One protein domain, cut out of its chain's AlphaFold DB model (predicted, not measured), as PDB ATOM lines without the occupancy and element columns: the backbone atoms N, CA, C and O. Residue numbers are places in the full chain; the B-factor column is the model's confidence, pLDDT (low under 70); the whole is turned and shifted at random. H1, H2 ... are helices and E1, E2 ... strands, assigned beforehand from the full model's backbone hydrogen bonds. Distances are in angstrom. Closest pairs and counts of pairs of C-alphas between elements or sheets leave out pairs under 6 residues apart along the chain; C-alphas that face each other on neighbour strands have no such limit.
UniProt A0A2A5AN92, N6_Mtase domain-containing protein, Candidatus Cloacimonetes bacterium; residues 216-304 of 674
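What this domain is: This is residues 216 to 304 of the 674 residues of the protein "N6_Mtase domain-containing protein" of Candidatus Cloacimonetes bacterium (UniProt A0A2A5AN92). A small body, in which helices H1 and H3 pack on a two-stranded hairpin, E1 and E2, has one long helix, H4, that sticks out of it as an arm with residues 290 to 304. H1 packs mainly beside E2 and H3 mainly beside E1, while H2 lies at the edge of the body, near the start of E2 and of H3. The printed part has 89 residues, with four named helices and two named strands in the order H1, H2, H3, E1, E2, H4; the sheet is E1 - E2, antiparallel, and the class is mostly helix. The whole is only just loose, close to compact, with a radius of gyration of the C-alphas of 14.9 A, and spans 43 by 29 by 23 A.

Where its parts are: H1, residues 221 to 233, begins with C-alpha 221 at (-78.137, -17.047, 28.445) and is 18.3 A long from first to last C-alpha. H2, residues 241 to 249, is 11.7 A long, and H3, residues 258 to 264, is 9.9 A long. E1, residues 268 to 271, is 9.8 A long and begins at C-alpha 268, (-81.298, -25.312, 38.512). E2, residues 274 to 277, is 10.3 A long. H4, residues 282 to 304, is 32.6 A long and ends at C-alpha 304, (-108.062, -14.970, 21.893).

How they stand to each other: E1 and E2 form a hairpin, antiparallel at 150 degrees between their directions; N 269 and O 276 are within hydrogen-bond range at 2.8 A, and N 276 and O 269 at 2.9 A. Residues 239 to 240 pair antiparallel with residues 274 to 275 of E2. The closest C-alphas of H1 and E2 are those of Leu 231 and Arg 277, 5.8 A apart. The closest C-alphas of H3 and E1 are those of Leu 262 and Phe 268, 6.0 A apart. H1 and H3 are close but not clearly touching, about perpendicular at 75 degrees, with the C-alphas of Leu 224 and Leu 262 closest at 7.7 A. H2 and H3 only just touch, with 3 pairs of C-alphas within 8 A, the closest those of Leu 241 and Arg 259 at 7.2 A; they run opposite ways at a steep tilt of 65 degrees. H4 is apart from H1, H2, H3 and E1. In H1, H3 and H4 every O i to N i+4 pair is within hydrogen-bond range; in H2 4 of 5 are.

The domain as a whole: The two C-alphas farthest apart are those of Glu 235 and Asp 304, 47.3 A. Without residues 290 to 304, which stand free, the body of 74 residues spans 34 by 25 by 23 A. The printed part has no cut and no long link. The mean pLDDT of the printed part is 79.6, with residues 216, 245 to 251 and 282 to 283 under 70.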
ATOM      1  N   LYS A 216     -83.660  -4.326  36.656       69.31
ATOM      2  CA  LYS A 216     -82.670  -5.357  36.972       69.31
ATOM      3  C   LYS A 216     -82.025  -5.850  35.680       69.31
ATOM      4  O   LYS A 216     -82.738  -6.159  34.714       69.31
ATOM      5  N   VAL A 217     -80.701  -5.899  35.662       73.56
ATOM      6  CA  VAL A 217     -79.945  -6.247  34.461       73.56
ATOM      7  C   VAL A 217     -80.262  -7.685  34.059       73.56
ATOM      8  O   VAL A 217     -80.320  -8.589  34.899       73.56
ATOM      9  N   GLU A 218     -80.553  -7.888  32.770       77.06
ATOM     10  CA  GLU A 218     -80.840  -9.220  32.244       77.06
ATOM     11  C   GLU A 218     -79.573 -10.065  32.223       77.06
ATOM     12  O   GLU A 218     -78.534  -9.654  31.713       77.06
ATOM     13  N   VAL A 219     -79.690 -11.290  32.727       78.62
ATOM     14  CA  VAL A 219     -78.591 -12.250  32.700       78.62
ATOM     15  C   VAL A 219     -78.478 -12.887  31.313       78.62
ATOM     16  O   VAL A 219     -79.446 -13.515  30.859       78.62
ATOM     17  N   PRO A 220     -77.311 -12.794  30.644       82.69
ATOM     18  CA  PRO A 220     -77.080 -13.471  29.378       82.69
ATOM     19  C   PRO A 220     -77.293 -14.982  29.498       82.69
ATOM     20  O   PRO A 220     -76.821 -15.636  30.429       82.69
ATOM     21  N   LYS A 221     -77.943 -15.585  28.498       81.69
ATOM     22  CA  LYS A 221     -78.137 -17.047  28.445       81.69
ATOM     23  C   LYS A 221     -76.822 -17.825  28.415       81.69
ATOM     24  O   LYS A 221     -76.793 -18.974  28.844       81.69
ATOM     25  N   THR A 222     -75.764 -17.220  27.882       84.31
ATOM     26  CA  THR A 222     -74.409 -17.782  27.870       84.31
ATOM     27  C   THR A 222     -73.902 -18.020  29.285       84.31
ATOM     28  O   THR A 222     -73.428 -19.116  29.558       84.31
ATOM     29  N   LEU A 223     -74.117 -17.067  30.194       84.44
ATOM     30  CA  LEU A 223     -73.726 -17.206  31.591       84.44
ATOM     31  C   LEU A 223     -74.510 -18.326  32.286       84.44
ATOM     32  O   LEU A 223     -73.925 -19.173  32.949       84.44
ATOM     33  N   LEU A 224     -75.828 -18.406  32.067       85.62
ATOM     34  CA  LEU A 224     -76.624 -19.523  32.597       85.62
ATOM     35  C   LEU A 224     -76.110 -20.878  32.088       85.62
ATOM     36  O   LEU A 224     -76.158 -21.871  32.805       85.62
ATOM     37  N   ASN A 225     -75.625 -20.954  30.850       86.00
ATOM     38  CA  ASN A 225     -75.047 -22.193  30.331       86.00
ATOM     39  C   ASN A 225     -73.707 -22.517  30.995       86.00
ATOM     40  O   ASN A 225     -73.511 -23.665  31.377       86.00
ATOM     41  N   GLU A 226     -72.845 -21.524  31.194       87.56
ATOM     42  CA  GLU A 226     -71.569 -21.690  31.895       87.56
ATOM     43  C   GLU A 226     -71.774 -22.184  33.336       87.56
ATOM     44  O   GLU A 226     -71.191 -23.192  33.738       87.56
ATOM     45  N   ILE A 227     -72.677 -21.543  34.090       86.31
ATOM     46  CA  ILE A 227     -73.029 -21.952  35.462       86.31
ATOM     47  C   ILE A 227     -73.526 -23.403  35.464       86.31
ATOM     48  O   ILE A 227     -73.155 -24.200  36.330       86.31
ATOM     49  N   PHE A 228     -74.358 -23.772  34.485       85.69
ATOM     50  CA  PHE A 228     -74.845 -25.142  34.362       85.69
ATOM     51  C   PHE A 228     -73.717 -26.138  34.076       85.69
ATOM     52  O   PHE A 228     -73.683 -27.185  34.710       85.69
ATOM     53  N   GLU A 229     -72.800 -25.832  33.159       86.38
ATOM     54  CA  GLU A 229     -71.679 -26.709  32.798       86.38
ATOM     55  C   GLU A 229     -70.723 -26.941  33.975       86.38
ATOM     56  O   GLU A 229     -70.323 -28.082  34.228       86.38
ATOM     57  N   LYS A 230     -70.426 -25.899  34.759       85.50
ATOM     58  CA  LYS A 230     -69.604 -26.005  35.976       85.50
ATOM     59  C   LYS A 230     -70.274 -26.852  37.066       85.50
ATOM     60  O   LYS A 230     -69.624 -27.666  37.722       85.50
ATOM     61  N   LEU A 231     -71.594 -26.732  37.223       85.69
ATOM     62  CA  LEU A 231     -72.370 -27.577  38.142       85.69
ATOM     63  C   LEU A 231     -72.584 -29.014  37.616       85.69
ATOM     64  O   LEU A 231     -72.736 -29.942  38.411       85.69
ATOM     65  N   ASP A 232     -72.638 -29.217  36.296       84.25
ATOM     66  CA  ASP A 232     -72.817 -30.529  35.650       84.25
ATOM     67  C   ASP A 232     -71.530 -31.358  35.705       84.25
ATOM     68  O   ASP A 232     -71.559 -32.518  36.117       84.25
ATOM     69  N   SER A 233     -70.401 -30.731  35.373       85.75
ATOM     70  CA  SER A 233     -69.063 -31.332  35.441       85.75
ATOM     71  C   SER A 233     -68.617 -31.667  36.867       85.75
ATOM     72  O   SER A 233     -67.696 -32.463  37.051       85.75
ATOM     73  N   GLY A 234     -69.284 -31.097  37.877       82.94
ATOM     74  CA  GLY A 234     -68.936 -31.268  39.284       82.94
ATOM     75  C   GLY A 234     -67.723 -30.445  39.714       82.94
ATOM     76  O   GLY A 234     -67.205 -30.685  40.803       82.94
ATOM     77  N   GLU A 235     -67.285 -29.485  38.891       85.19
ATOM     78  CA  GLU A 235     -66.246 -28.512  39.244       85.19
ATOM     79  C   GLU A 235     -66.624 -27.760  40.528       85.19
ATOM     80  O   GLU A 235     -65.792 -27.552  41.410       85.19
ATOM     81  N   ILE A 236     -67.911 -27.426  40.671       83.81
ATOM     82  CA  ILE A 236     -68.476 -26.767  41.850       83.81
ATOM     83  C   ILE A 236     -69.752 -27.503  42.287       83.81
ATOM     84  O   ILE A 236     -70.542 -27.971  41.469       83.81
ATOM     85  N   SER A 237     -69.976 -27.614  43.602       81.19
ATOM     86  CA  SER A 237     -71.141 -28.325  44.164       81.19
ATOM     87  C   SER A 237     -72.404 -27.461  44.305       81.19
ATOM     88  O   SER A 237     -73.524 -27.982  44.287       81.19
ATOM     89  N   ALA A 238     -72.233 -26.150  44.476       86.38
ATOM     90  CA  ALA A 238     -73.287 -25.144  44.507       86.38
ATOM     91  C   ALA A 238     -72.674 -23.759  44.271       86.38
ATOM     92  O   ALA A 238     -71.576 -23.498  44.755       86.38
ATOM     93  N   TYR A 239     -73.413 -22.877  43.609       85.00
ATOM     94  CA  TYR A 239     -73.070 -21.462  43.498       85.00
ATOM     95  C   TYR A 239     -73.783 -20.641  44.564       85.00
ATOM     96  O   TYR A 239     -74.916 -20.958  44.921       85.00
ATOM     97  N   ASN A 240     -73.139 -19.592  45.059       85.44
ATOM     98  CA  ASN A 240     -73.787 -18.561  45.861       85.44
ATOM     99  C   ASN A 240     -74.282 -17.447  44.925       85.44
ATOM    100  O   ASN A 240     -73.556 -17.031  44.025       85.44
ATOM    101  N   LEU A 241     -75.519 -16.992  45.116       79.50
ATOM    102  CA  LEU A 241     -76.130 -15.935  44.309       79.50
ATOM    103  C   LEU A 241     -75.405 -14.591  44.441       79.50
ATOM    104  O   LEU A 241     -75.356 -13.853  43.462       79.50
ATOM    105  N   LEU A 242     -74.840 -14.295  45.617       74.12
ATOM    106  CA  LEU A 242     -74.045 -13.083  45.844       74.12
ATOM    107  C   LEU A 242     -72.765 -13.119  45.001       74.12
ATOM    108  O   LEU A 242     -72.551 -12.235  44.180       74.12
ATOM    109  N   ASP A 243     -72.003 -14.209  45.119       76.94
ATOM    110  CA  ASP A 243     -70.744 -14.411  44.394       76.94
ATOM    111  C   ASP A 243     -70.968 -14.381  42.865       76.94
ATOM    112  O   ASP A 243     -70.150 -13.852  42.123       76.94
ATOM    113  N   LEU A 244     -72.116 -14.874  42.384       76.19
ATOM    114  CA  LEU A 244     -72.487 -14.804  40.966       76.19
ATOM    115  C   LEU A 244     -72.775 -13.382  40.457       76.19
ATOM    116  O   LEU A 244     -72.554 -13.115  39.277       76.19
ATOM    117  N   GLY A 245     -73.330 -12.506  41.299       68.62
ATOM    118  CA  GLY A 245     -73.532 -11.097  40.952       68.62
ATOM    119  C   GLY A 245     -72.190 -10.380  40.822       68.62
ATOM    120  O   GLY A 245     -71.905  -9.767  39.793       68.62
ATOM    121  N   ASP A 246     -71.338 -10.567  41.828       65.38
ATOM    122  CA  ASP A 246     -70.054  -9.881  41.938       65.38
ATOM    123  C   ASP A 246     -69.039 -10.359  40.883       65.38
ATOM    124  O   ASP A 246     -68.372  -9.535  40.267       65.38
ATOM    125  N   GLU A 247     -68.938 -11.669  40.613       69.38
ATOM    126  CA  GLU A 247     -67.944 -12.218  39.670       69.38
ATOM    127  C   GLU A 247     -68.272 -11.964  38.190       69.38
ATOM    128  O   GLU A 247     -67.373 -11.996  37.347       69.38
ATOM    129  N   HIS A 248     -69.548 -11.764  37.842       67.31
ATOM    130  CA  HIS A 248     -69.986 -11.778  36.440       67.31
ATOM    131  C   HIS A 248     -70.672 -10.500  35.951       67.31
ATOM    132  O   HIS A 248     -70.800 -10.334  34.735       67.31
ATOM    133  N   PHE A 249     -71.130  -9.618  36.845       62.59
ATOM    134  CA  PHE A 249     -71.883  -8.419  36.459       62.59
ATOM    135  C   PHE A 249     -71.256  -7.103  36.907       62.59
ATOM    136  O   PHE A 249     -71.794  -6.062  36.530       62.59
ATOM    137  N   ASP A 250     -70.177  -7.130  37.702       64.06
ATOM    138  CA  ASP A 250     -69.650  -5.954  38.414       64.06
ATOM    139  C   ASP A 250     -70.771  -5.160  39.122       64.06
ATOM    140  O   ASP A 250     -70.725  -3.937  39.262       64.06
ATOM    141  N   MET A 251     -71.837  -5.861  39.525       66.94
ATOM    142  CA  MET A 251     -73.025  -5.296  40.147       66.94
ATOM    143  C   MET A 251     -73.563  -6.253  41.206       66.94
ATOM    144  O   MET A 251     -73.655  -7.459  40.963       66.94
ATOM    145  N   PRO A 252     -74.017  -5.721  42.348       70.62
ATOM    146  CA  PRO A 252     -74.565  -6.536  43.416       70.62
ATOM    147  C   PRO A 252     -75.821  -7.294  42.969       70.62
ATOM    148  O   PRO A 252     -76.684  -6.770  42.258       70.62
ATOM    149  N   PHE A 253     -75.951  -8.529  43.461       71.44
ATOM    150  CA  PHE A 253     -77.045  -9.461  43.164       71.44
ATOM    151  C   PHE A 253     -78.460  -8.835  43.112       71.44
ATOM    152  O   PHE A 253     -79.169  -9.122  42.142       71.44
ATOM    153  N   PRO A 254     -78.887  -7.968  44.061       72.12
ATOM    154  CA  PRO A 254     -80.227  -7.369  44.048       72.12
ATOM    155  C   PRO A 254     -80.550  -6.562  42.780       72.12
ATOM    156  O   PRO A 254     -81.720  -6.417  42.421       72.12
ATOM    157  N   LEU A 255     -79.527  -6.088  42.059       70.81
ATOM    158  CA  LEU A 255     -79.660  -5.319  40.818       70.81
ATOM    159  C   LEU A 255     -79.664  -6.199  39.554       70.81
ATOM    160  O   LEU A 255     -79.782  -5.688  38.437       70.81
ATOM    161  N   THR A 256     -79.578  -7.525  39.697       77.81
ATOM    162  CA  THR A 256     -79.558  -8.494  38.588       77.81
ATOM    163  C   THR A 256     -80.794  -9.395  38.614       77.81
ATOM    164  O   THR A 256     -81.307  -9.727  39.680       77.81
ATOM    165  N   LYS A 257     -81.274  -9.847  37.444       81.00
ATOM    166  CA  LYS A 257     -82.381 -10.829  37.348       81.00
ATOM    167  C   LYS A 257     -81.941 -12.283  37.545       81.00
ATOM    168  O   LYS A 257     -82.552 -13.213  37.009       81.00
ATOM    169  N   ILE A 258     -80.796 -12.505  38.188       84.69
ATOM    170  CA  ILE A 258     -80.151 -13.817  38.164       84.69
ATOM    171  C   ILE A 258     -80.949 -14.863  38.938       84.69
ATOM    172  O   ILE A 258     -81.073 -15.989  38.464       84.69
ATOM    173  N   ARG A 259     -81.557 -14.492  40.072       84.94
ATOM    174  CA  ARG A 259     -82.421 -15.399  40.839       84.94
ATOM    175  C   ARG A 259     -83.654 -15.771  40.030       84.94
ATOM    176  O   ARG A 259     -83.907 -16.957  39.877       84.94
ATOM    177  N   GLU A 260     -84.351 -14.793  39.460       85.00
ATOM    178  CA  GLU A 260     -85.555 -15.027  38.664       85.00
ATOM    179  C   GLU A 260     -85.253 -15.953  37.478       85.00
ATOM    180  O   GLU A 260     -85.943 -16.945  37.266       85.00
ATOM    181  N   HIS A 261     -84.164 -15.706  36.744       85.19
ATOM    182  CA  HIS A 261     -83.780 -16.552  35.612       85.19
ATOM    183  C   HIS A 261     -83.354 -17.971  36.025       85.19
ATOM    184  O   HIS A 261     -83.579 -18.920  35.270       85.19
ATOM    185  N   LEU A 262     -82.721 -18.134  37.189       85.25
ATOM    186  CA  LEU A 262     -82.329 -19.447  37.708       85.25
ATOM    187  C   LEU A 262     -83.525 -20.227  38.267       85.25
ATOM    188  O   LEU A 262     -83.569 -21.443  38.105       85.25
ATOM    189  N   GLU A 263     -84.490 -19.548  38.885       84.88
ATOM    190  CA  GLU A 263     -85.742 -20.144  39.367       84.88
ATOM    191  C   GLU A 263     -86.658 -20.550  38.200       84.88
ATOM    192  O   GLU A 263     -87.271 -21.617  38.239       84.88
ATOM    193  N   GLU A 264     -86.693 -19.764  37.118       82.81
ATOM    194  CA  GLU A 264     -87.437 -20.093  35.895       82.81
ATOM    195  C   GLU A 264     -86.799 -21.231  35.074       82.81
ATOM    196  O   GLU A 264     -87.480 -21.917  34.301       82.81
ATOM    197  N   ASP A 265     -85.486 -21.450  35.190       81.31
ATOM    198  CA  ASP A 265     -84.802 -22.496  34.436       81.31
ATOM    199  C   ASP A 265     -84.680 -23.796  35.237       81.31
ATOM    200  O   ASP A 265     -83.775 -23.988  36.042       81.31
ATOM    201  N   HIS A 266     -85.534 -24.763  34.886       82.25
ATOM    202  CA  HIS A 266     -85.606 -26.141  35.414       82.25
ATOM    203  C   HIS A 266     -84.281 -26.925  35.512       82.25
ATOM    204  O   HIS A 266     -84.241 -28.024  36.076       82.25
ATOM    205  N   ARG A 267     -83.204 -26.414  34.909       83.69
ATOM    206  CA  ARG A 267     -81.831 -26.910  35.061       83.69
ATOM    207  C   ARG A 267     -81.253 -26.670  36.456       83.69
ATOM    208  O   ARG A 267     -80.337 -27.397  36.845       83.69
ATOM    209  N   PHE A 268     -81.792 -25.716  37.204       89.12
ATOM    210  CA  PHE A 268     -81.298 -25.312  38.512       89.12
ATOM    211  C   PHE A 268     -82.322 -25.577  39.614       89.12
ATOM    212  O   PHE A 268     -83.502 -25.808  39.368       89.12
ATOM    213  N   ILE A 269     -81.830 -25.595  40.847       87.69
ATOM    214  CA  ILE A 269     -82.620 -25.562  42.073       87.69
ATOM    215  C   ILE A 269     -82.022 -24.452  42.926       87.69
ATOM    216  O   ILE A 269     -80.851 -24.537  43.307       87.69
ATOM    217  N   VAL A 270     -82.822 -23.435  43.225       87.00
ATOM    218  CA  VAL A 270     -82.439 -22.341  44.119       87.00
ATOM    219  C   VAL A 270     -82.941 -22.665  45.527       87.00
ATOM    220  O   VAL A 270     -84.102 -23.018  45.717       87.00
ATOM    221  N   PHE A 271     -82.053 -22.618  46.520       83.25
ATOM    222  CA  PHE A 271     -82.367 -22.848  47.930       83.25
ATOM    223  C   PHE A 271     -81.649 -21.811  48.795       83.25
ATOM    224  O   PHE A 271     -80.424 -21.867  48.952       83.25
ATOM    225  N   GLY A 272     -82.411 -20.871  49.361       83.62
ATOM    226  CA  GLY A 272     -81.845 -19.696  50.028       83.62
ATOM    227  C   GLY A 272     -80.987 -18.898  49.047       83.62
ATOM    228  O   GLY A 272     -81.462 -18.553  47.966       83.62
ATOM    229  N   ASP A 273     -79.716 -18.689  49.393       81.75
ATOM    230  CA  ASP A 273     -78.735 -17.985  48.549       81.75
ATOM    231  C   ASP A 273     -77.892 -18.927  47.685       81.75
ATOM    232  O   ASP A 273     -76.903 -18.513  47.088       81.75
ATOM    233  N   LYS A 274     -78.240 -20.220  47.636       85.69
ATOM    234  CA  LYS A 274     -77.468 -21.230  46.906       85.69
ATOM    235  C   LYS A 274     -78.217 -21.769  45.703       85.69
ATOM    236  O   LYS A 274     -79.401 -22.082  45.775       85.69
ATOM    237  N   VAL A 275     -77.476 -21.991  44.631       88.31
ATOM    238  CA  VAL A 275     -77.949 -22.548  43.367       88.31
ATOM    239  C   VAL A 275     -77.263 -23.884  43.156       88.31
ATOM    240  O   VAL A 275     -76.039 -23.996  43.234       88.31
ATOM    241  N   LYS A 276     -78.054 -24.919  42.897       89.50
ATOM    242  CA  LYS A 276     -77.570 -26.271  42.614       89.50
ATOM    243  C   LYS A 276     -78.089 -26.752  41.276       89.50
ATOM    244  O   LYS A 276     -79.117 -26.292  40.786       89.50
ATOM    245  N   ARG A 277     -77.412 -27.753  40.720       86.44
ATOM    246  CA  ARG A 277     -77.924 -28.497  39.573       86.44
ATOM    247  C   ARG A 277     -79.211 -29.233  39.947       86.44
ATOM    248  O   ARG A 277     -79.273 -29.926  40.965       86.44
ATOM    249  N   SER A 278     -80.210 -29.152  39.078       83.25
ATOM    250  CA  SER A 278     -81.397 -29.995  39.150       83.25
ATOM    251  C   SER A 278     -81.052 -31.471  38.923       83.25
ATOM    252  O   SER A 278     -80.246 -31.818  38.061       83.25
ATOM    253  N   LYS A 279     -81.702 -32.365  39.679       78.88
ATOM    254  CA  LYS A 279     -81.596 -33.827  39.495       78.88
ATOM    255  C   LYS A 279     -82.445 -34.344  38.324       78.88
ATOM    256  O   LYS A 279     -82.482 -35.549  38.072       78.88
ATOM    257  N   LEU A 280     -83.176 -33.466  37.639       75.00
ATOM    258  CA  LEU A 280     -84.001 -33.839  36.496       75.00
ATOM    259  C   LEU A 280     -83.123 -34.196  35.292       75.00
ATOM    260  O   LEU A 280     -82.171 -33.492  34.963       75.00
ATOM    261  N   SER A 281     -83.470 -35.280  34.596       70.88
ATOM    262  CA  SER A 281     -82.820 -35.607  33.327       70.88
ATOM    263  C   SER A 281     -83.179 -34.571  32.256       70.88
ATOM    264  O   SER A 281     -84.282 -34.017  32.248       70.88
ATOM    265  N   LEU A 282     -82.272 -34.345  31.301       67.50
ATOM    266  CA  LEU A 282     -82.493 -33.419  30.181       67.50
ATOM    267  C   LEU A 282     -83.768 -33.742  29.385       67.50
ATOM    268  O   LEU A 282     -84.428 -32.837  28.879       67.50
ATOM    269  N   GLU A 283     -84.150 -35.018  29.297       68.31
ATOM    270  CA  GLU A 283     -85.404 -35.444  28.668       68.31
ATOM    271  C   GLU A 283     -86.634 -34.990  29.455       68.31
ATOM    272  O   GLU A 283     -87.569 -34.448  28.862       68.31
ATOM    273  N   LYS A 284     -86.611 -35.114  30.789       72.56
ATOM    274  CA  LYS A 284     -87.689 -34.619  31.657       72.56
ATOM    275  C   LYS A 284     -87.819 -33.100  31.553       72.56
ATOM    276  O   LYS A 284     -88.925 -32.598  31.363       72.56
ATOM    277  N   ILE A 285     -86.700 -32.375  31.546       72.62
ATOM    278  CA  ILE A 285     -86.682 -30.915  31.360       72.62
ATOM    279  C   ILE A 285     -87.267 -30.524  29.991       72.62
ATOM    280  O   ILE A 285     -88.095 -29.618  29.907       72.62
ATOM    281  N   LYS A 286     -86.907 -31.234  28.912       73.56
ATOM    282  CA  LYS A 286     -87.485 -31.009  27.573       73.56
ATOM    283  C   LYS A 286     -88.993 -31.261  27.547       73.56
ATOM    284  O   LYS A 286     -89.718 -30.492  26.917       73.56
ATOM    285  N   THR A 287     -89.476 -32.299  28.231       74.62
ATOM    286  CA  THR A 287     -90.918 -32.570  28.320       74.62
ATOM    287  C   THR A 287     -91.672 -31.518  29.128       74.62
ATOM    288  O   THR A 287     -92.766 -31.139  28.718       74.62
ATOM    289  N   ILE A 288     -91.084 -30.991  30.209       75.44
ATOM    290  CA  ILE A 288     -91.661 -29.895  31.002       75.44
ATOM    291  C   ILE A 288     -91.744 -28.624  30.150       75.44
ATOM    292  O   ILE A 288     -92.838 -28.102  29.953       75.44
ATOM    293  N   LYS A 289     -90.641 -28.215  29.503       74.75
ATOM    294  CA  LYS A 289     -90.623 -27.040  28.607       74.75
ATOM    295  C   LYS A 289     -91.595 -27.180  27.427       74.75
ATOM    296  O   LYS A 289     -92.142 -26.186  26.953       74.75
ATOM    297  N   LYS A 290     -91.826 -28.401  26.926       77.31
ATOM    298  CA  LYS A 290     -92.837 -28.665  25.888       77.31
ATOM    299  C   LYS A 290     -94.258 -28.477  26.429       77.31
ATOM    300  O   LYS A 290     -95.035 -27.768  25.803       77.31
ATOM    301  N   LYS A 291     -94.568 -29.040  27.602       75.31
ATOM    302  CA  LYS A 291     -95.875 -28.876  28.257       75.31
ATOM    303  C   LYS A 291     -96.173 -27.413  28.598       75.31
ATOM    304  O   LYS A 291     -97.276 -26.963  28.325       75.31
ATOM    305  N   GLU A 292     -95.193 -26.661  29.096       74.12
ATOM    306  CA  GLU A 292     -95.334 -25.219  29.357       74.12
ATOM    307  C   GLU A 292     -95.618 -24.422  28.080       74.12
ATOM    308  O   GLU A 292     -96.462 -23.531  28.080       74.12
ATOM    309  N   ARG A 293     -94.941 -24.740  26.967       75.31
ATOM    310  CA  ARG A 293     -95.226 -24.111  25.667       75.31
ATOM    311  C   ARG A 293     -96.637 -24.429  25.188       75.31
ATOM    312  O   ARG A 293     -97.321 -23.533  24.701       75.31
ATOM    313  N   ASP A 294     -97.066 -25.676  25.343       78.81
ATOM    314  CA  ASP A 294     -98.413 -26.104  24.973       78.81
ATOM    315  C   ASP A 294     -99.473 -25.438  25.872       78.81
ATOM    316  O   ASP A 294    -100.531 -25.055  25.380       78.81
ATOM    317  N   GLN A 295     -99.183 -25.226  27.159       76.56
ATOM    318  CA  GLN A 295    -100.058 -24.527  28.104       76.56
ATOM    319  C   GLN A 295    -100.138 -23.025  27.815       76.56
ATOM    320  O   GLN A 295    -101.238 -22.509  27.658       76.56
ATOM    321  N   LYS A 296     -99.002 -22.343  27.613       77.75
ATOM    322  CA  LYS A 296     -98.972 -20.928  27.197       77.75
ATOM    323  C   LYS A 296     -99.683 -20.712  25.862       77.75
ATOM    324  O   LYS A 296    -100.348 -19.698  25.667       77.75
ATOM    325  N   LYS A 297     -99.574 -21.673  24.937       84.00
ATOM    326  CA  LYS A 297    -100.328 -21.656  23.680       84.00
ATOM    327  C   LYS A 297    -101.830 -21.803  23.930       84.00
ATOM    328  O   LYS A 297    -102.589 -21.006  23.402       84.00
ATOM    329  N   LYS A 298    -102.253 -22.747  24.777       82.94
ATOM    330  CA  LYS A 298    -103.665 -22.917  25.162       82.94
ATOM    331  C   LYS A 298    -104.239 -21.692  25.876       82.94
ATOM    332  O   LYS A 298    -105.362 -21.316  25.578       82.94
ATOM    333  N   GLU A 299    -103.491 -21.065  26.780       76.88
ATOM    334  CA  GLU A 299    -103.899 -19.831  27.467       76.88
ATOM    335  C   GLU A 299    -104.044 -18.664  26.498       76.88
ATOM    336  O   GLU A 299    -105.007 -17.903  26.581       76.88
ATOM    337  N   LYS A 300    -103.111 -18.537  25.549       84.75
ATOM    338  CA  LYS A 300    -103.213 -17.543  24.483       84.75
ATOM    339  C   LYS A 300    -104.439 -17.804  23.606       84.75
ATOM    340  O   LYS A 300    -105.233 -16.894  23.410       84.75
ATOM    341  N   ASP A 301    -104.636 -19.045  23.166       85.25
ATOM    342  CA  ASP A 301    -105.794 -19.445  22.362       85.25
ATOM    343  C   ASP A 301    -107.116 -19.230  23.133       85.25
ATOM    344  O   ASP A 301    -108.129 -18.874  22.534       85.25
ATOM    345  N   LEU A 302    -107.125 -19.409  24.460       83.44
ATOM    346  CA  LEU A 302    -108.277 -19.137  25.325       83.44
ATOM    347  C   LEU A 302    -108.546 -17.633  25.459       83.44
ATOM    348  O   LEU A 302    -109.692 -17.215  25.322       83.44
ATOM    349  N   LYS A 303    -107.504 -16.816  25.667       81.50
ATOM    350  CA  LYS A 303    -107.613 -15.347  25.674       81.50
ATOM    351  C   LYS A 303    -108.123 -14.816  24.338       81.50
ATOM    352  O   LYS A 303    -108.970 -13.929  24.322       81.50
ATOM    353  N   ASP A 304    -107.642 -15.371  23.233       85.38
ATOM    354  CA  ASP A 304    -108.062 -14.970  21.893       85.38
ATOM    355  C   ASP A 304    -109.520 -15.394  21.619       85.38
ATOM    356  O   ASP A 304    -110.281 -14.625  21.030       85.38
TER     357      ASP A 304